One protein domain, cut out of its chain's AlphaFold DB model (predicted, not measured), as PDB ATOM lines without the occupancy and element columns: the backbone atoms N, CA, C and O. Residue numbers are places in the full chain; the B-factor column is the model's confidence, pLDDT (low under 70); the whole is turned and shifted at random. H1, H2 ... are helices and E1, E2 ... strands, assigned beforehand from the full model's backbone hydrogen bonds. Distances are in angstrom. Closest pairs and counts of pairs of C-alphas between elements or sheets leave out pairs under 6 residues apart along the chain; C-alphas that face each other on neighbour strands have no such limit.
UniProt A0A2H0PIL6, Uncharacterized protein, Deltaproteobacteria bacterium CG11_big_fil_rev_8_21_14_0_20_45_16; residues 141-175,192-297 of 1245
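AT A GLANCE: This is residues 141 to 175 and 192 to 297 of the 1245 residues of an uncharacterized protein of Deltaproteobacteria bacterium CG11_big_fil_rev_8_21_14_0_20_45_16 (UniProt A0A2H0PIL6). Three small antiparallel sheets of three strands each follow one another along the longest axis: E2 E4 E3 at one end, E1 E5 E6 in the middle and E7 E8 E9 at the other end, where the helices H2 and H3 pack on the last sheet. The short helix H1 sits beside the middle sheet, and residues 169 to 175 stick out as a thin free tail past the sheet E2 E4 E3. The printed part has 141 residues with three named helices and nine named strands, in the order H1 E1 E2 E3 E4 E5 E6 E7 E8 H2 H3 E9, and its class is mixed, helices and strands. The whole is only just loose, close to compact, with a radius of gyration of the C-alphas of 17.5 A, and its C-alphas span 70 by 32 by 24 A.

IN THESE COORDINATES: The printed part begins at Trp 141, and H1 is residues 145 to 149, with C-alpha 145 at (46.929, -31.888, 40.416). E1 is residues 154 to 156, and E2, residues 161 to 166, is 14.3 A long from first to last C-alpha. Beyond the cut come E3, residues 198 to 202, 13.3 A, and E4, residues 206 to 211, 16.3 A. E5, residues 215 to 220, is 15.3 A long, and E6, residues 224 to 228, is 12.7 A. E7 is residues 231 to 234, and E8, residues 239 to 244, is 15.7 A long. H2, residues 256 to 265, is 14.5 A long and begins with C-alpha 256 at (33.138, -45.543, 22.333). H3, residues 275 to 284, is 14.2 A long, and E9, residues 290 to 296, 16.6 A long, ends with C-alpha 296 at (39.632, -57.698, 17.280).

HOW THE PARTS SIT: In the sheet E1 E5 E6, N 217 and O 154 are 2.8 A apart, and in the hairpin of E5 and E6, N 218 and O 226 are 2.8 A apart. H1 stands at the level of this sheet, 2.6 A in height, and its closest C-alphas to E1 are those of Leu 147 and Val 154, 6.6 A. Residues 193 to 194 pair in parallel with residues 224 to 225 of E6. In the sheet E2 E4 E3, N 165 and O 207 are 2.8 A apart, and in the hairpin of E3 and E4, N 199 and O 210 are 2.8 A apart. The closest C-alphas of E3 and E6 are those of Ile 198 and Arg 226, 6.3 A. E6 runs on into E7 at 34 degrees across a break of 2 residues. The closest C-alphas of E5 and E8 are those of Gly 215 and Val 244, 5.8 A. In the sheet E7 E8 E9, strongly twisted but only just, with C-alphas up to 4.4 A off its best plane, N 232 and O 241 of the hairpin of E7 and E8 are 2.8 A apart, and N 242 and O 292 of E8 and E9 are 2.9 A apart. H2 is on one face of this sheet, the two making two layers, a helix layer and a sheet layer; at a height of 9.3 A it lies over E8 and E9, and runs only just across the strands, at 61 degrees to E8 on the local plane. H3 is on the same sheet at a height of 9.2 A, over E9 and slantwise to the strands, at 33 degrees to E9 on the local plane; its closest C-alphas to E9 are those of Ile 278 and Val 294, 6.2 A. H2 and H3 touch at a steep tilt of 58 degrees, opposite ways, closest at the C-alphas of Gly 256 and Gln 279, 4.4 A. In H2 and H3 each O i to N i+4 pair is within hydrogen-bond range; in H1 it is 0 of 1, beside 2 of 2 O i to N i+3 pairs.

THE WHOLE: The two C-alphas farthest apart are those of Ile 175 and Asp 235, 70.2 A. Residues 176 to 191 are not printed, and C-alphas 175 and 192 are 33.3 A apart across this cut, which lies in the link from E2 to E3. Of the links that are printed whole, E8 to H2 is long, with 11 residues, and H2 to H3 is short, with 9. The mean pLDDT of the printed part is 80.5, and 16 residues are under 70, among them residues 167 to 171 and residues 221 to 223.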
ATOM      1  N   TRP A 141      46.453 -24.340  35.834       82.88
ATOM      2  CA  TRP A 141      46.004 -25.726  35.785       82.88
ATOM      3  C   TRP A 141      44.479 -25.813  35.715       82.88
ATOM      4  O   TRP A 141      43.779 -25.241  36.547       82.88
ATOM      5  N   VAL A 142      43.970 -26.543  34.721       85.00
ATOM      6  CA  VAL A 142      42.551 -26.928  34.624       85.00
ATOM      7  C   VAL A 142      42.341 -28.293  35.287       85.00
ATOM      8  O   VAL A 142      41.324 -28.526  35.937       85.00
ATOM      9  N   LEU A 143      43.327 -29.182  35.155       83.31
ATOM     10  CA  LEU A 143      43.426 -30.444  35.880       83.31
ATOM     11  C   LEU A 143      43.770 -30.194  37.356       83.31
ATOM     12  O   LEU A 143      44.769 -29.545  37.661       83.31
ATOM     13  N   ASP A 144      42.986 -30.759  38.276       83.94
ATOM     14  CA  ASP A 144      43.333 -30.754  39.700       83.94
ATOM     15  C   ASP A 144      44.511 -31.704  39.955       83.94
ATOM     16  O   ASP A 144      44.361 -32.928  39.971       83.94
ATOM     17  N   LEU A 145      45.696 -31.135  40.176       80.62
ATOM     18  CA  LEU A 145      46.929 -31.888  40.416       80.62
ATOM     19  C   LEU A 145      46.862 -32.793  41.655       80.62
ATOM     20  O   LEU A 145      47.601 -33.771  41.733       80.62
ATOM     21  N   ARG A 146      45.944 -32.537  42.600       83.06
ATOM     22  CA  ARG A 146      45.747 -33.391  43.787       83.06
ATOM     23  C   ARG A 146      45.224 -34.782  43.428       83.06
ATOM     24  O   ARG A 146      45.259 -35.673  44.272       83.06
ATOM     25  N   LEU A 147      44.717 -34.970  42.207       80.12
ATOM     26  CA  LEU A 147      44.275 -36.273  41.720       80.12
ATOM     27  C   LEU A 147      45.437 -37.269  41.597       80.12
ATOM     28  O   LEU A 147      45.209 -38.449  41.830       80.12
ATOM     29  N   PHE A 148      46.665 -36.807  41.327       79.44
ATOM     30  CA  PHE A 148      47.857 -37.668  41.250       79.44
ATOM     31  C   PHE A 148      48.397 -38.107  42.615       79.44
ATOM     32  O   PHE A 148      49.159 -39.060  42.687       79.44
ATOM     33  N   ASN A 149      47.974 -37.447  43.697       75.44
ATOM     34  CA  ASN A 149      48.364 -37.800  45.066       75.44
ATOM     35  C   ASN A 149      47.450 -38.875  45.681       75.44
ATOM     36  O   ASN A 149      47.549 -39.162  46.870       75.44
ATOM     37  N   LYS A 150      46.496 -39.409  44.911       71.81
ATOM     38  CA  LYS A 150      45.600 -40.486  45.343       71.81
ATOM     39  C   LYS A 150      46.057 -41.789  44.695       71.81
ATOM     40  O   LYS A 150      46.386 -41.777  43.515       71.81
ATOM     41  N   ASP A 151      45.909 -42.916  45.392       63.00
ATOM     42  CA  ASP A 151      46.199 -44.272  44.871       63.00
ATOM     43  C   ASP A 151      45.293 -44.714  43.699       63.00
ATOM     44  O   ASP A 151      45.255 -45.884  43.322       63.00
ATOM     45  N   LYS A 152      44.502 -43.797  43.128       75.69
ATOM     46  CA  LYS A 152      43.617 -44.067  41.998       75.69
ATOM     47  C   LYS A 152      44.230 -43.493  40.725       75.69
ATOM     48  O   LYS A 152      44.464 -42.286  40.680       75.69
ATOM     49  N   PRO A 153      44.417 -44.309  39.675       80.25
ATOM     50  CA  PRO A 153      44.906 -43.817  38.393       80.25
ATOM     51  C   PRO A 153      43.983 -42.727  37.828       80.25
ATOM     52  O   PRO A 153      42.753 -42.832  37.875       80.25
ATOM     53  N   VAL A 154      44.590 -41.660  37.307       85.81
ATOM     54  CA  VAL A 154      43.890 -40.513  36.721       85.81
ATOM     55  C   VAL A 154      43.774 -40.738  35.223       85.81
ATOM     56  O   VAL A 154      44.785 -40.862  34.542       85.81
ATOM     57  N   TYR A 155      42.554 -40.760  34.694       87.31
ATOM     58  CA  TYR A 155      42.320 -40.938  33.260       87.31
ATOM     59  C   TYR A 155      41.904 -39.631  32.599       87.31
ATOM     60  O   TYR A 155      41.314 -38.760  33.237       87.31
ATOM     61  N   CYS A 156      42.161 -39.503  31.305       86.38
ATOM     62  CA  CYS A 156      41.654 -38.409  30.486       86.38
ATOM     63  C   CYS A 156      41.034 -38.924  29.195       86.38
ATOM     64  O   CYS A 156      41.241 -40.070  28.791       86.38
ATOM     65  N   LYS A 157      40.296 -38.038  28.539       86.62
ATOM     66  CA  LYS A 157      39.779 -38.244  27.185       86.62
ATOM     67  C   LYS A 157      40.703 -37.624  26.162       86.62
ATOM     68  O   LYS A 157      41.525 -36.783  26.517       86.62
ATOM     69  N   SER A 158      40.497 -37.949  24.891       83.12
ATOM     70  CA  SER A 158      41.078 -37.163  23.803       83.12
ATOM     71  C   SER A 158      40.492 -35.744  23.804       83.12
ATOM     72  O   SER A 158      39.282 -35.563  23.934       83.12
ATOM     73  N   GLY A 159      41.346 -34.729  23.666       79.75
ATOM     74  CA  GLY A 159      40.930 -33.334  23.515       79.75
ATOM     75  C   GLY A 159      40.662 -32.563  24.814       79.75
ATOM     76  O   GLY A 159      40.243 -31.407  24.744       79.75
ATOM     77  N   GLU A 160      40.906 -33.147  25.988       86.50
ATOM     78  CA  GLU A 160      40.733 -32.462  27.272       86.50
ATOM     79  C   GLU A 160      41.880 -31.489  27.565       86.50
ATOM     80  O   GLU A 160      43.054 -31.787  27.352       86.50
ATOM     81  N   ILE A 161      41.528 -30.307  28.079       88.25
ATOM     82  CA  ILE A 161      42.485 -29.248  28.413       88.25
ATOM     83  C   ILE A 161      43.028 -29.495  29.821       88.25
ATOM     84  O   ILE A 161      42.271 -29.509  30.790       88.25
ATOM     85  N   LEU A 162      44.344 -29.644  29.935       87.06
ATOM     86  CA  LEU A 162      45.060 -29.896  31.187       87.06
ATOM     87  C   LEU A 162      45.511 -28.594  31.858       87.06
ATOM     88  O   LEU A 162      45.417 -28.454  33.078       87.06
ATOM     89  N   ALA A 163      45.972 -27.625  31.064       86.06
ATOM     90  CA  ALA A 163      46.431 -26.320  31.531       86.06
ATOM     91  C   ALA A 163      46.309 -25.252  30.431       86.06
ATOM     92  O   ALA A 163      46.223 -25.575  29.243       86.06
ATOM     93  N   ARG A 164      46.333 -23.978  30.831       86.50
ATOM     94  CA  ARG A 164      46.301 -22.798  29.952       86.50
ATOM     95  C   ARG A 164      47.434 -21.849  30.321       86.50
ATOM     96  O   ARG A 164      47.585 -21.558  31.497       86.50
ATOM     97  N   ALA A 165      48.229 -21.362  29.376       79.94
ATOM     98  CA  ALA A 165      49.319 -20.422  29.657       79.94
ATOM     99  C   ALA A 165      49.212 -19.161  28.784       79.94
ATOM    100  O   ALA A 165      49.155 -19.301  27.564       79.94
ATOM    101  N   PRO A 166      49.252 -17.942  29.352       72.56
ATOM    102  CA  PRO A 166      49.300 -16.704  28.571       72.56
ATOM    103  C   PRO A 166      50.484 -16.674  27.588       72.56
ATOM    104  O   PRO A 166      51.522 -17.299  27.824       72.56
ATOM    105  N   ILE A 167      50.364 -15.930  26.487       65.38
ATOM    106  CA  ILE A 167      51.485 -15.740  25.550       65.38
ATOM    107  C   ILE A 167      52.570 -14.877  26.218       65.38
ATOM    108  O   ILE A 167      52.277 -13.854  26.831       65.38
ATOM    109  N   ALA A 168      53.834 -15.298  26.119       63.41
ATOM    110  CA  ALA A 168      54.954 -14.584  26.728       63.41
ATOM    111  C   ALA A 168      55.205 -13.223  26.049       63.41
ATOM    112  O   ALA A 168      55.295 -13.143  24.823       63.41
ATOM    113  N   VAL A 169      55.383 -12.168  26.848       63.19
ATOM    114  CA  VAL A 169      55.719 -10.813  26.382       63.19
ATOM    115  C   VAL A 169      57.237 -10.634  26.409       63.19
ATOM    116  O   VAL A 169      57.900 -10.918  27.408       63.19
ATOM    117  N   LYS A 170      57.805 -10.175  25.291       57.97
ATOM    118  CA  LYS A 170      59.254 -10.000  25.118       57.97
ATOM    119  C   LYS A 170      59.741  -8.763  25.887       57.97
ATOM    120  O   LYS A 170      59.173  -7.688  25.724       57.97
ATOM    121  N   GLY A 171      60.785  -8.922  26.700       67.31
ATOM    122  CA  GLY A 171      61.420  -7.819  27.430       67.31
ATOM    123  C   GLY A 171      62.221  -6.885  26.515       67.31
ATOM    124  O   GLY A 171      62.472  -7.212  25.349       67.31
ATOM    125  N   GLN A 172      62.599  -5.718  27.038       74.50
ATOM    126  CA  GLN A 172      63.357  -4.681  26.327       74.50
ATOM    127  C   GLN A 172      64.557  -4.211  27.157       74.50
ATOM    128  O   GLN A 172      64.417  -3.929  28.347       74.50
ATOM    129  N   ASP A 173      65.733  -4.126  26.533       78.88
ATOM    130  CA  ASP A 173      66.970  -3.695  27.196       78.88
ATOM    131  C   ASP A 173      66.909  -2.205  27.577       78.88
ATOM    132  O   ASP A 173      66.385  -1.385  26.823       78.88
ATOM    133  N   GLY A 174      67.492  -1.853  28.722       78.50
ATOM    134  CA  GLY A 174      67.757  -0.467  29.116       78.50
ATOM    135  C   GLY A 174      69.058   0.063  28.498       78.50
ATOM    136  O   GLY A 174      69.813  -0.689  27.880       78.50
ATOM    137  N   ILE A 175      69.353   1.352  28.666       85.88
ATOM    138  CA  ILE A 175      70.574   2.012  28.171       85.88
ATOM    139  C   ILE A 175      71.062   3.035  29.212       85.88
ATOM    140  O   ILE A 175      70.299   3.910  29.611       85.88
ATOM    141  N   LEU A 192      55.698 -25.977  31.822       66.50
ATOM    142  CA  LEU A 192      55.067 -27.287  31.793       66.50
ATOM    143  C   LEU A 192      55.654 -28.089  30.624       66.50
ATOM    144  O   LEU A 192      55.472 -27.720  29.464       66.50
ATOM    145  N   GLN A 193      56.374 -29.169  30.921       72.00
ATOM    146  CA  GLN A 193      56.913 -30.045  29.888       72.00
ATOM    147  C   GLN A 193      55.826 -31.025  29.439       72.00
ATOM    148  O   GLN A 193      55.259 -31.765  30.244       72.00
ATOM    149  N   THR A 194      55.535 -31.064  28.140       75.00
ATOM    150  CA  THR A 194      54.621 -32.057  27.568       75.00
ATOM    151  C   THR A 194      55.394 -33.315  27.186       75.00
ATOM    152  O   THR A 194      56.301 -33.296  26.354       75.00
ATOM    153  N   GLY A 195      55.063 -34.428  27.825       76.00
ATOM    154  CA  GLY A 195      55.447 -35.770  27.417       76.00
ATOM    155  C   GLY A 195      54.569 -36.312  26.291       76.00
ATOM    156  O   GLY A 195      53.761 -35.602  25.699       76.00
ATOM    157  N   LYS A 196      54.758 -37.596  25.976       77.06
ATOM    158  CA  LYS A 196      54.043 -38.284  24.891       77.06
ATOM    159  C   LYS A 196      52.524 -38.224  25.129       77.06
ATOM    160  O   LYS A 196      52.088 -38.433  26.258       77.06
ATOM    161  N   GLY A 197      51.740 -37.955  24.081       74.62
ATOM    162  CA  GLY A 197      50.273 -37.935  24.138       74.62
ATOM    163  C   GLY A 197      49.643 -36.617  24.612       74.62
ATOM    164  O   GLY A 197      48.442 -36.583  24.881       74.62
ATOM    165  N   ILE A 198      50.424 -35.536  24.741       83.88
ATOM    166  CA  ILE A 198      49.938 -34.197  25.111       83.88
ATOM    167  C   ILE A 198      50.489 -33.176  24.117       83.88
ATOM    168  O   ILE A 198      51.697 -33.091  23.906       83.88
ATOM    169  N   THR A 199      49.603 -32.378  23.530       84.00
ATOM    170  CA  THR A 199      49.927 -31.331  22.555       84.00
ATOM    171  C   THR A 199      49.635 -29.944  23.083       84.00
ATOM    172  O   THR A 199      48.796 -29.749  23.960       84.00
ATOM    173  N   THR A 200      50.318 -28.953  22.514       82.06
ATOM    174  CA  THR A 200      50.040 -27.540  22.783       82.06
ATOM    175  C   THR A 200      49.296 -26.942  21.591       82.06
ATOM    176  O   THR A 200      49.811 -26.955  20.474       82.06
ATOM    177  N   LYS A 201      48.085 -26.425  21.810       82.06
ATOM    178  CA  LYS A 201      47.305 -25.676  20.815       82.06
ATOM    179  C   LYS A 201      47.380 -24.184  21.123       82.06
ATOM    180  O   LYS A 201      46.941 -23.749  22.185       82.06
ATOM    181  N   LEU A 202      47.917 -23.406  20.190       77.75
ATOM    182  CA  LEU A 202      47.995 -21.950  20.302       77.75
ATOM    183  C   LEU A 202      46.632 -21.322  19.961       77.75
ATOM    184  O   LEU A 202      46.074 -21.588  18.895       77.75
ATOM    185  N   THR A 203      46.103 -20.484  20.849       76.62
ATOM    186  CA  THR A 203      44.948 -19.609  20.582       76.62
ATOM    187  C   THR A 203      45.408 -18.152  20.462       76.62
ATOM    188  O   THR A 203      46.594 -17.872  20.622       76.62
ATOM    189  N   LYS A 204      44.499 -17.214  20.148       69.56
ATOM    190  CA  LYS A 204      44.851 -15.790  19.982       69.56
ATOM    191  C   LYS A 204      45.500 -15.175  21.229       69.56
ATOM    192  O   LYS A 204      46.352 -14.310  21.069       69.56
ATOM    193  N   ASP A 205      45.138 -15.660  22.417       70.12
ATOM    194  CA  ASP A 205      45.517 -15.036  23.689       70.12
ATOM    195  C   ASP A 205      46.317 -15.980  24.624       70.12
ATOM    196  O   ASP A 205      47.042 -15.512  25.505       70.12
ATOM    197  N   GLU A 206      46.248 -17.310  24.428       82.44
ATOM    198  CA  GLU A 206      46.874 -18.316  25.310       82.44
ATOM    199  C   GLU A 206      47.308 -19.629  24.607       82.44
ATOM    200  O   GLU A 206      46.764 -20.035  23.577       82.44
ATOM    201  N   ASN A 207      48.274 -20.336  25.198       80.44
ATOM    202  CA  ASN A 207      48.661 -21.718  24.898       80.44
ATOM    203  C   ASN A 207      47.792 -22.703  25.696       80.44
ATOM    204  O   ASN A 207      47.819 -22.692  26.928       80.44
ATOM    205  N   LEU A 208      47.075 -23.597  25.015       85.31
ATOM    206  CA  LEU A 208      46.297 -24.675  25.633       85.31
ATOM    207  C   LEU A 208      47.076 -25.990  25.598       85.31
ATOM    208  O   LEU A 208      47.465 -26.442  24.526       85.31
ATOM    209  N   TYR A 209      47.237 -26.640  26.745       87.06
ATOM    210  CA  TYR A 209      47.823 -27.978  26.842       87.06
ATOM    211  C   TYR A 209      46.698 -29.010  26.804       87.06
ATOM    212  O   TYR A 209      45.864 -29.033  27.707       87.06
ATOM    213  N   VAL A 210      46.646 -29.822  25.751       86.88
ATOM    214  CA  VAL A 210      45.511 -30.689  25.411       86.88
ATOM    215  C   VAL A 210      45.978 -32.129  25.223       86.88
ATOM    216  O   VAL A 210      47.039 -32.382  24.658       86.88
ATOM    217  N   THR A 211      45.189 -33.091  25.681       86.94
ATOM    218  CA  THR A 211      45.455 -34.523  25.494       86.94
ATOM    219  C   THR A 211      45.187 -34.963  24.055       86.94
ATOM    220  O   THR A 211      44.201 -34.561  23.436       86.94
ATOM    221  N   GLU A 212      46.048 -35.815  23.501       80.88
ATOM    222  CA  GLU A 212      45.873 -36.347  22.142       80.88
ATOM    223  C   GLU A 212      44.917 -37.557  22.098       80.88
ATOM    224  O   GLU A 212      44.244 -37.773  21.095       80.88
ATOM    225  N   GLY A 213      44.780 -38.320  23.188       81.50
ATOM    226  CA  GLY A 213      43.991 -39.558  23.227       81.50
ATOM    227  C   GLY A 213      43.374 -39.857  24.596       81.50
ATOM    228  O   GLY A 213      43.467 -39.055  25.524       81.50
ATOM    229  N   CYS A 214      42.754 -41.029  24.723       83.62
ATOM    230  CA  CYS A 214      42.266 -41.565  25.993       83.62
ATOM    231  C   CYS A 214      43.317 -42.439  26.657       83.62
ATOM    232  O   CYS A 214      43.933 -43.274  25.997       83.62
ATOM    233  N   GLY A 215      43.508 -42.301  27.959       84.31
ATOM    234  CA  GLY A 215      44.488 -43.111  28.673       84.31
ATOM    235  C   GLY A 215      44.754 -42.587  30.069       84.31
ATOM    236  O   GLY A 215      44.074 -41.670  30.542       84.31
ATOM    237  N   GLN A 216      45.737 -43.189  30.725       87.75
ATOM    238  CA  GLN A 216      46.159 -42.778  32.052       87.75
ATOM    239  C   GLN A 216      47.123 -41.594  31.940       87.75
ATOM    240  O   GLN A 216      48.123 -41.641  31.219       87.75
ATOM    241  N   LEU A 217      46.813 -40.517  32.650       86.75
ATOM    242  CA  LEU A 217      47.716 -39.393  32.827       86.75
ATOM    243  C   LEU A 217      48.744 -39.735  33.899       86.75
ATOM    244  O   LEU A 217      48.420 -40.295  34.945       86.75
ATOM    245  N   PHE A 218      49.974 -39.308  33.655       85.00
ATOM    246  CA  PHE A 218      51.059 -39.328  34.620       85.00
ATOM    247  C   PHE A 218      51.619 -37.923  34.748       85.00
ATOM    248  O   PHE A 218      51.768 -37.212  33.750       85.00
ATOM    249  N   PHE A 219      51.934 -37.535  35.977       85.31
ATOM    250  CA  PHE A 219      52.612 -36.285  36.274       85.31
ATOM    251  C   PHE A 219      53.978 -36.598  36.875       85.31
ATOM    252  O   PHE A 219      54.137 -36.728  38.086       85.31
ATOM    253  N   ASP A 220      54.960 -36.785  35.999       76.88
ATOM    254  CA  ASP A 220      56.303 -37.178  36.388       76.88
ATOM    255  C   ASP A 220      57.026 -35.987  37.035       76.88
ATOM    256  O   ASP A 220      57.152 -34.911  36.435       76.88
ATOM    257  N   HIS A 221      57.541 -36.206  38.247       65.75
ATOM    258  CA  HIS A 221      58.461 -35.299  38.946       65.75
ATOM    259  C   HIS A 221      57.947 -33.850  39.090       65.75
ATOM    260  O   HIS A 221      58.733 -32.911  39.174       65.75
ATOM    261  N   GLY A 222      56.625 -33.637  39.080       66.31
ATOM    262  CA  GLY A 222      56.021 -32.317  39.293       66.31
ATOM    263  C   GLY A 222      56.170 -31.312  38.140       66.31
ATOM    264  O   GLY A 222      55.762 -30.159  38.286       66.31
ATOM    265  N   VAL A 223      56.739 -31.711  36.996       67.81
ATOM    266  CA  VAL A 223      57.045 -30.791  35.877       67.81
ATOM    267  C   VAL A 223      56.619 -31.309  34.507       67.81
ATOM    268  O   VAL A 223      56.463 -30.508  33.580       67.81
ATOM    269  N   ARG A 224      56.398 -32.623  34.362       80.38
ATOM    270  CA  ARG A 224      56.066 -33.241  33.077       80.38
ATOM    271  C   ARG A 224      54.761 -34.011  33.152       80.38
ATOM    272  O   ARG A 224      54.652 -34.986  33.883       80.38
ATOM    273  N   LEU A 225      53.788 -33.616  32.340       82.75
ATOM    274  CA  LEU A 225      52.620 -34.457  32.104       82.75
ATOM    275  C   LEU A 225      52.898 -35.383  30.924       82.75
ATOM    276  O   LEU A 225      53.420 -34.933  29.907       82.75
ATOM    277  N   ARG A 226      52.501 -36.646  31.012       86.56
ATOM    278  CA  ARG A 226      52.421 -37.550  29.857       86.56
ATOM    279  C   ARG A 226      51.123 -38.337  29.906       86.56
ATOM    280  O   ARG A 226      50.558 -38.559  30.973       86.56
ATOM    281  N   LEU A 227      50.670 -38.753  28.736       84.38
ATOM    282  CA  LEU A 227      49.516 -39.613  28.571       84.38
ATOM    283  C   LEU A 227      49.993 -40.987  28.098       84.38
ATOM    284  O   LEU A 227      50.517 -41.128  26.988       84.38
ATOM    285  N   GLU A 228      49.768 -42.011  28.915       81.19
ATOM    286  CA  GLU A 228      49.914 -43.398  28.483       81.19
ATOM    287  C   GLU A 228      48.568 -43.966  28.072       81.19
ATOM    288  O   GLU A 228      47.726 -44.370  28.870       81.19
ATOM    289  N   SER A 229      48.399 -43.997  26.761       73.12
ATOM    290  CA  SER A 229      47.401 -44.805  26.082       73.12
ATOM    291  C   SER A 229      48.113 -46.061  25.586       73.12
ATOM    292  O   SER A 229      48.603 -46.087  24.449       73.12
ATOM    293  N   GLU A 230      48.298 -47.040  26.472       73.12
ATOM    294  CA  GLU A 230      48.856 -48.342  26.108       73.12
ATOM    295  C   GLU A 230      47.769 -49.169  25.414       73.12
ATOM    296  O   GLU A 230      46.674 -49.360  25.949       73.12
ATOM    297  N   VAL A 231      48.060 -49.608  24.187       75.81
ATOM    298  CA  VAL A 231      47.260 -50.630  23.516       75.81
ATOM    299  C   VAL A 231      47.794 -51.960  24.013       75.81
ATOM    300  O   VAL A 231      48.900 -52.360  23.657       75.81
ATOM    301  N   LEU A 232      47.021 -52.611  24.868       79.06
ATOM    302  CA  LEU A 232      47.356 -53.910  25.415       79.06
ATOM    303  C   LEU A 232      47.077 -54.963  24.351       79.06
ATOM    304  O   LEU A 232      45.927 -55.150  23.941       79.06
ATOM    305  N   ASP A 233      48.141 -55.633  23.920       75.81
ATOM    306  CA  ASP A 233      48.042 -56.834  23.105       75.81
ATOM    307  C   ASP A 233      47.607 -58.010  23.994       75.81
ATOM    308  O   ASP A 233      48.174 -58.277  25.066       75.81
ATOM    309  N   ARG A 234      46.529 -58.667  23.579       77.06
ATOM    310  CA  ARG A 234      45.932 -59.831  24.220       77.06
ATOM    311  C   ARG A 234      45.654 -60.867  23.137       77.06
ATOM    312  O   ARG A 234      45.311 -60.529  22.004       77.06
ATOM    313  N   ASP A 235      45.728 -62.135  23.525       71.44
ATOM    314  CA  ASP A 235      45.393 -63.262  22.653       71.44
ATOM    315  C   ASP A 235      46.306 -63.333  21.402       71.44
ATOM    316  O   ASP A 235      45.822 -63.502  20.286       71.44
ATOM    317  N   ASP A 236      47.623 -63.167  21.587       68.56
ATOM    318  CA  ASP A 236      48.660 -63.253  20.539       68.56
ATOM    319  C   ASP A 236      48.387 -62.362  19.304       68.56
ATOM    320  O   ASP A 236      48.408 -62.817  18.159       68.56
ATOM    321  N   GLY A 237      48.080 -61.078  19.517       67.56
ATOM    322  CA  GLY A 237      47.807 -60.123  18.442       67.56
ATOM    323  C   GLY A 237      46.361 -60.133  17.943       67.56
ATOM    324  O   GLY A 237      46.018 -59.359  17.047       67.56
ATOM    325  N   LEU A 238      45.475 -60.979  18.480       78.69
ATOM    326  CA  LEU A 238      44.077 -61.078  18.035       78.69
ATOM    327  C   LEU A 238      43.128 -60.131  18.766       78.69
ATOM    328  O   LEU A 238      41.997 -59.933  18.317       78.69
ATOM    329  N   ARG A 239      43.548 -59.508  19.865       85.19
ATOM    330  CA  ARG A 239      42.727 -58.530  20.573       85.19
ATOM    331  C   ARG A 239      43.575 -57.365  21.058       85.19
ATOM    332  O   ARG A 239      44.534 -57.542  21.795       85.19
ATOM    333  N   ALA A 240      43.158 -56.158  20.691       84.69
ATOM    334  CA  ALA A 240      43.701 -54.926  21.238       84.69
ATOM    335  C   ALA A 240      42.692 -54.321  22.209       84.69
ATOM    336  O   ALA A 240      41.539 -54.053  21.840       84.69
ATOM    337  N   ALA A 241      43.136 -54.069  23.434       85.75
ATOM    338  CA  ALA A 241      42.359 -53.365  24.442       85.75
ATOM    339  C   ALA A 241      43.069 -52.080  24.876       85.75
ATOM    340  O   ALA A 241      44.294 -51.993  24.854       85.75
ATOM    341  N   ILE A 242      42.296 -51.074  25.275       87.62
ATOM    342  CA  ILE A 242      42.818 -49.852  25.888       87.62
ATOM    343  C   ILE A 242      42.342 -49.832  27.334       87.62
ATOM    344  O   ILE A 242      41.155 -50.009  27.615       87.62
ATOM    345  N   MET A 243      43.279 -49.621  28.252       85.31
ATOM    346  CA  MET A 243      42.972 -49.493  29.669       85.31
ATOM    347  C   MET A 243      42.421 -48.090  29.960       85.31
ATOM    348  O   MET A 243      43.085 -47.084  29.702       85.31
ATOM    349  N   VAL A 244      41.193 -48.020  30.477       86.12
ATOM    350  CA  VAL A 244      40.510 -46.757  30.788       86.12
ATOM    351  C   VAL A 244      39.743 -46.811  32.104       86.12
ATOM    352  O   VAL A 244      39.291 -47.860  32.563       86.12
ATOM    353  N   GLY A 245      39.580 -45.641  32.718       84.25
ATOM    354  CA  GLY A 245      38.679 -45.430  33.845       84.25
ATOM    355  C   GLY A 245      37.234 -45.188  33.407       84.25
ATOM    356  O   GLY A 245      36.952 -44.892  32.250       84.25
ATOM    357  N   LYS A 246      36.307 -45.269  34.367       81.94
ATOM    358  CA  LYS A 246      34.871 -45.026  34.134       81.94
ATOM    359  C   LYS A 246      34.591 -43.601  33.643       81.94
ATOM    360  O   LYS A 246      33.679 -43.358  32.854       81.94
ATOM    361  N   GLU A 247      35.362 -42.657  34.166       85.06
ATOM    362  CA  GLU A 247      35.268 -41.223  33.922       85.06
ATOM    363  C   GLU A 247      36.683 -40.655  33.804       85.06
ATOM    364  O   GLU A 247      37.628 -41.192  34.390       85.06
ATOM    365  N   SER A 248      36.822 -39.567  33.053       86.06
ATOM    366  CA  SER A 248      38.049 -38.780  33.031       86.06
ATOM    367  C   SER A 248      38.201 -37.920  34.284       86.06
ATOM    368  O   SER A 248      37.283 -37.797  35.099       86.06
ATOM    369  N   PHE A 249      39.349 -37.257  34.431       83.50
ATOM    370  CA  PHE A 249      39.613 -36.312  35.519       83.50
ATOM    371  C   PHE A 249      38.596 -35.161  35.568       83.50
ATOM    372  O   PHE A 249      38.334 -34.612  36.637       83.50
ATOM    373  N   SER A 250      37.998 -34.818  34.421       81.31
ATOM    374  CA  SER A 250      36.936 -33.814  34.307       81.31
ATOM    375  C   SER A 250      35.543 -34.356  34.678       81.31
ATOM    376  O   SER A 250      34.548 -33.641  34.548       81.31
ATOM    377  N   LYS A 251      35.461 -35.606  35.168       81.19
ATOM    378  CA  LYS A 251      34.236 -36.355  35.517       81.19
ATOM    379  C   LYS A 251      33.304 -36.637  34.345       81.19
ATOM    380  O   LYS A 251      32.121 -36.919  34.529       81.19
ATOM    381  N   GLN A 252      33.806 -36.558  33.123       81.69
ATOM    382  CA  GLN A 252      33.013 -36.918  31.967       81.69
ATOM    383  C   GLN A 252      33.233 -38.400  31.619       81.69
ATOM    384  O   GLN A 252      34.360 -38.892  31.636       81.69
ATOM    385  N   ARG A 253      32.170 -39.120  31.243       82.94
ATOM    386  CA  ARG A 253      32.279 -40.530  30.820       82.94
ATOM    387  C   ARG A 253      33.076 -40.671  29.531       82.94
ATOM    388  O   ARG A 253      32.826 -39.915  28.591       82.94
ATOM    389  N   ILE A 254      33.986 -41.637  29.495       84.88
ATOM    390  CA  ILE A 254      34.694 -42.043  28.275       84.88
ATOM    391  C   ILE A 254      33.707 -42.843  27.423       84.88
ATOM    392  O   ILE A 254      33.062 -43.761  27.930       84.88
ATOM    393  N   ASN A 255      33.537 -42.454  26.161       86.31
ATOM    394  CA  ASN A 255      32.601 -43.102  25.242       86.31
ATOM    395  C   ASN A 255      33.343 -43.926  24.172       86.31
ATOM    396  O   ASN A 255      34.570 -43.877  24.048       86.31
ATOM    397  N   GLY A 256      32.584 -44.694  23.388       84.38
ATOM    398  CA  GLY A 256      33.138 -45.543  22.333       84.38
ATOM    399  C   GLY A 256      33.901 -44.777  21.246       84.38
ATOM    400  O   GLY A 256      34.857 -45.312  20.686       84.38
ATOM    401  N   LYS A 257      33.532 -43.519  20.974       84.75
ATOM    402  CA  LYS A 257      34.192 -42.667  19.977       84.75
ATOM    403  C   LYS A 257      35.584 -42.250  20.434       84.75
ATOM    404  O   LYS A 257      36.542 -42.374  19.675       84.75
ATOM    405  N   ASP A 258      35.701 -41.836  21.693       83.62
ATOM    406  CA  ASP A 258      36.961 -41.373  22.271       83.62
ATOM    407  C   ASP A 258      38.023 -42.499  22.248       83.62
ATOM    408  O   ASP A 258      39.205 -42.266  21.963       83.62
ATOM    409  N   LEU A 259      37.599 -43.744  22.494       85.69
ATOM    410  CA  LEU A 259      38.448 -44.936  22.404       85.69
ATOM    411  C   LEU A 259      38.786 -45.330  20.961       85.69
ATOM    412  O   LEU A 259      39.926 -45.710  20.688       85.69
ATOM    413  N   LEU A 260      37.830 -45.212  20.036       85.25
ATOM    414  CA  LEU A 260      38.039 -45.503  18.616       85.25
ATOM    415  C   LEU A 260      39.071 -44.560  17.981       85.25
ATOM    416  O   LEU A 260      39.956 -45.009  17.249       85.25
ATOM    417  N   ASP A 261      38.984 -43.266  18.279       82.62
ATOM    418  CA  ASP A 261      39.923 -42.265  17.763       82.62
ATOM    419  C   ASP A 261      41.329 -42.477  18.345       82.62
ATOM    420  O   ASP A 261      42.330 -42.397  17.625       82.62
ATOM    421  N   THR A 262      41.410 -42.865  19.622       83.56
ATOM    422  CA  THR A 262      42.674 -43.244  20.272       83.56
ATOM    423  C   THR A 262      43.292 -44.488  19.627       83.56
ATOM    424  O   THR A 262      44.498 -44.517  19.377       83.56
ATOM    425  N   ALA A 263      42.479 -45.500  19.313       82.38
ATOM    426  CA  ALA A 263      42.935 -46.727  18.665       82.38
ATOM    427  C   ALA A 263      43.531 -46.449  17.273       82.38
ATOM    428  O   ALA A 263      44.646 -46.886  16.977       82.38
ATOM    429  N   LYS A 264      42.847 -45.637  16.455       80.88
ATOM    430  CA  LYS A 264      43.342 -45.209  15.133       80.88
ATOM    431  C   LYS A 264      44.663 -44.445  15.225       80.88
ATOM    432  O   LYS A 264      45.582 -44.715  14.457       80.88
ATOM    433  N   MET A 265      44.784 -43.522  16.182       76.38
ATOM    434  CA  MET A 265      46.008 -42.738  16.389       76.38
ATOM    435  C   MET A 265      47.221 -43.615  16.730       76.38
ATOM    436  O   MET A 265      48.347 -43.290  16.362       76.38
ATOM    437  N   LYS A 266      47.003 -44.743  17.415       76.19
ATOM    438  CA  LYS A 266      48.057 -45.699  17.785       76.19
ATOM    439  C   LYS A 266      48.434 -46.675  16.669       76.19
ATOM    440  O   LYS A 266      49.254 -47.554  16.904       76.19
ATOM    441  N   GLY A 267      47.880 -46.506  15.468       69.62
ATOM    442  CA  GLY A 267      48.221 -47.320  14.303       69.62
ATOM    443  C   GLY A 267      47.454 -48.640  14.204       69.62
ATOM    444  O   GLY A 267      47.787 -49.455  13.349       69.62
ATOM    445  N   LEU A 268      46.415 -48.857  15.025       75.94
ATOM    446  CA  LEU A 268      45.480 -49.966  14.816       75.94
ATOM    447  C   LEU A 268      44.658 -49.660  13.561       75.94
ATOM    448  O   LEU A 268      43.822 -48.759  13.567       75.94
ATOM    449  N   ALA A 269      44.911 -50.390  12.480       64.19
ATOM    450  CA  ALA A 269      44.220 -50.210  11.202       64.19
ATOM    451  C   ALA A 269      43.269 -51.373  10.871       64.19
ATOM    452  O   ALA A 269      42.341 -51.206  10.079       64.19
ATOM    453  N   VAL A 270      43.473 -52.543  11.486       68.69
ATOM    454  CA  VAL A 270      42.785 -53.796  11.149       68.69
ATOM    455  C   VAL A 270      41.914 -54.250  12.320       68.69
ATOM    456  O   VAL A 270      42.353 -54.279  13.465       68.69
ATOM    457  N   GLY A 271      40.659 -54.612  12.038       76.38
ATOM    458  CA  GLY A 271      39.765 -55.203  13.042       76.38
ATOM    459  C   GLY A 271      39.220 -54.233  14.097       76.38
ATOM    460  O   GLY A 271      38.696 -54.684  15.114       76.38
ATOM    461  N   LEU A 272      39.332 -52.915  13.881       85.25
ATOM    462  CA  LEU A 272      38.750 -51.894  14.759       85.25
ATOM    463  C   LEU A 272      37.250 -52.137  14.966       85.25
ATOM    464  O   LEU A 272      36.489 -52.270  14.004       85.25
ATOM    465  N   LEU A 273      36.826 -52.162  16.227       87.31
ATOM    466  CA  LEU A 273      35.415 -52.208  16.581       87.31
ATOM    467  C   LEU A 273      34.757 -50.862  16.255       87.31
ATOM    468  O   LEU A 273      35.374 -49.802  16.322       87.31
ATOM    469  N   THR A 274      33.478 -50.901  15.899       87.25
ATOM    470  CA  THR A 274      32.690 -49.679  15.692       87.25
ATOM    471  C   THR A 274      32.439 -48.956  17.015       87.25
ATOM    472  O   THR A 274      32.404 -49.585  18.074       87.25
ATOM    473  N   GLU A 275      32.184 -47.646  16.957       88.00
ATOM    474  CA  GLU A 275      31.825 -46.835  18.132       88.00
ATOM    475  C   GLU A 275      30.719 -47.497  18.975       88.00
ATOM    476  O   GLU A 275      30.854 -47.607  20.190       88.00
ATOM    477  N   ALA A 276      29.670 -48.023  18.332       85.62
ATOM    478  CA  ALA A 276      28.559 -48.692  19.008       85.62
ATOM    479  C   ALA A 276      28.966 -50.001  19.713       85.62
ATOM    480  O   ALA A 276      28.443 -50.326  20.777       85.62
ATOM    481  N   GLN A 277      29.902 -50.764  19.140       87.31
ATOM    482  CA  GLN A 277      30.400 -52.006  19.740       87.31
ATOM    483  C   GLN A 277      31.289 -51.728  20.950       87.31
ATOM    484  O   GLN A 277      31.141 -52.390  21.976       87.31
ATOM    485  N   ILE A 278      32.163 -50.724  20.851       88.25
ATOM    486  CA  ILE A 278      32.998 -50.280  21.973       88.25
ATOM    487  C   ILE A 278      32.109 -49.704  23.082       88.25
ATOM    488  O   ILE A 278      32.290 -50.040  24.249       88.25
ATOM    489  N   GLN A 279      31.089 -48.913  22.727       89.31
ATOM    490  CA  GLN A 279      30.124 -48.388  23.693       89.31
ATOM    491  C   GLN A 279      29.385 -49.515  24.427       89.31
ATOM    492  O   GLN A 279      29.229 -49.455  25.640       89.31
ATOM    493  N   LYS A 280      29.014 -50.589  23.723       87.62
ATOM    494  CA  LYS A 280      28.400 -51.771  24.341       87.62
ATOM    495  C   LYS A 280      29.343 -52.481  25.322       87.62
ATOM    496  O   LYS A 280      28.880 -52.928  26.370       87.62
ATOM    497  N   GLU A 281      30.641 -52.579  25.019       85.19
ATOM    498  CA  GLU A 281      31.635 -53.127  25.961       85.19
ATOM    499  C   GLU A 281      31.762 -52.239  27.209       85.19
ATOM    500  O   GLU A 281      31.678 -52.751  28.328       85.19
ATOM    501  N   ILE A 282      31.843 -50.915  27.034       86.81
ATOM    502  CA  ILE A 282      31.840 -49.931  28.133       86.81
ATOM    503  C   ILE A 282      30.589 -50.087  29.005       86.81
ATOM    504  O   ILE A 282      30.695 -50.199  30.225       86.81
ATOM    505  N   ASP A 283      29.405 -50.141  28.393       86.19
ATOM    506  CA  ASP A 283      28.128 -50.222  29.108       86.19
ATOM    507  C   ASP A 283      27.965 -51.558  29.854       86.19
ATOM    508  O   ASP A 283      27.334 -51.615  30.911       86.19
ATOM    509  N   SER A 284      28.563 -52.635  29.335       84.38
ATOM    510  CA  SER A 284      28.569 -53.957  29.976       84.38
ATOM    511  C   SER A 284      29.590 -54.098  31.116       84.38
ATOM    512  O   SER A 284      29.512 -55.044  31.906       84.38
ATOM    513  N   THR A 285      30.532 -53.156  31.232       86.62
ATOM    514  CA  THR A 285      31.644 -53.205  32.187       86.62
ATOM    515  C   THR A 285      31.200 -52.782  33.588       86.62
ATOM    516  O   THR A 285      30.825 -51.635  33.844       86.62
ATOM    517  N   LYS A 286      31.277 -53.720  34.540       80.56
ATOM    518  CA  LYS A 286      30.824 -53.513  35.930       80.56
ATOM    519  C   LYS A 286      31.918 -53.019  36.884       80.56
ATOM    520  O   LYS A 286      31.586 -52.389  37.885       80.56
ATOM    521  N   SER A 287      33.189 -53.292  36.586       80.88
ATOM    522  CA  SER A 287      34.346 -52.944  37.425       80.88
ATOM    523  C   SER A 287      35.302 -52.028  36.667       80.88
ATOM    524  O   SER A 287      35.475 -52.212  35.470       80.88
ATOM    525  N   TRP A 288      35.896 -51.053  37.355       83.75
ATOM    526  CA  TRP A 288      36.775 -50.038  36.770       83.75
ATOM    527  C   TRP A 288      38.005 -49.814  37.666       83.75
ATOM    528  O   TRP A 288      37.840 -49.839  38.889       83.75
ATOM    529  N   PRO A 289      39.195 -49.517  37.110       84.38
ATOM    530  CA  PRO A 289      39.511 -49.373  35.682       84.38
ATOM    531  C   PRO A 289      39.403 -50.694  34.912       84.38
ATOM    532  O   PRO A 289      39.499 -51.767  35.502       84.38
ATOM    533  N   ALA A 290      39.139 -50.607  33.611       82.69
ATOM    534  CA  ALA A 290      38.865 -51.770  32.775       82.69
ATOM    535  C   ALA A 290      39.650 -51.730  31.467       82.69
ATOM    536  O   ALA A 290      39.883 -50.668  30.887       82.69
ATOM    537  N   GLU A 291      40.019 -52.916  30.992       87.50
ATOM    538  CA  GLU A 291      40.524 -53.125  29.640       87.50
ATOM    539  C   GLU A 291      39.329 -53.187  28.685       87.50
ATOM    540  O   GLU A 291      38.618 -54.193  28.630       87.50
ATOM    541  N   ILE A 292      39.083 -52.107  27.944       87.94
ATOM    542  CA  ILE A 292      38.013 -52.075  26.947       87.94
ATOM    543  C   ILE A 292      38.587 -52.513  25.610       87.94
ATOM    544  O   ILE A 292      39.545 -51.923  25.105       87.94
ATOM    545  N   THR A 293      37.994 -53.548  25.019       88.12
ATOM    546  CA  THR A 293      38.412 -54.029  23.702       88.12
ATOM    547  C   THR A 293      38.082 -52.975  22.644       88.12
ATOM    548  O   THR A 293      36.937 -52.537  22.549       88.12
ATOM    549  N   VAL A 294      39.063 -52.585  21.827       87.69
ATOM    550  CA  VAL A 294      38.892 -51.571  20.766       87.69
ATOM    551  C   VAL A 294      39.127 -52.118  19.363       87.69
ATOM    552  O   VAL A 294      38.599 -51.569  18.399       87.69
ATOM    553  N   ALA A 295      39.867 -53.220  19.229       85.31
ATOM    554  CA  ALA A 295      39.996 -53.947  17.974       85.31
ATOM    555  C   ALA A 295      40.080 -55.454  18.231       85.31
ATOM    556  O   ALA A 295      40.619 -55.903  19.245       85.31
ATOM    557  N   ARG A 296      39.537 -56.239  17.302       82.88
ATOM    558  CA  ARG A 296      39.632 -57.698  17.280       82.88
ATOM    559  C   ARG A 296      40.188 -58.124  15.926       82.88
ATOM    560  O   ARG A 296      39.583 -57.869  14.886       82.88
ATOM    561  N   GLY A 297      41.354 -58.749  15.964       75.50
ATOM    562  CA  GLY A 297      41.982 -59.405  14.835       75.50
ATOM    563  C   GLY A 297      41.130 -60.580  14.376       75.50
ATOM    564  O   GLY A 297      40.252 -61.078  15.088       75.50
TER     565      GLY A 297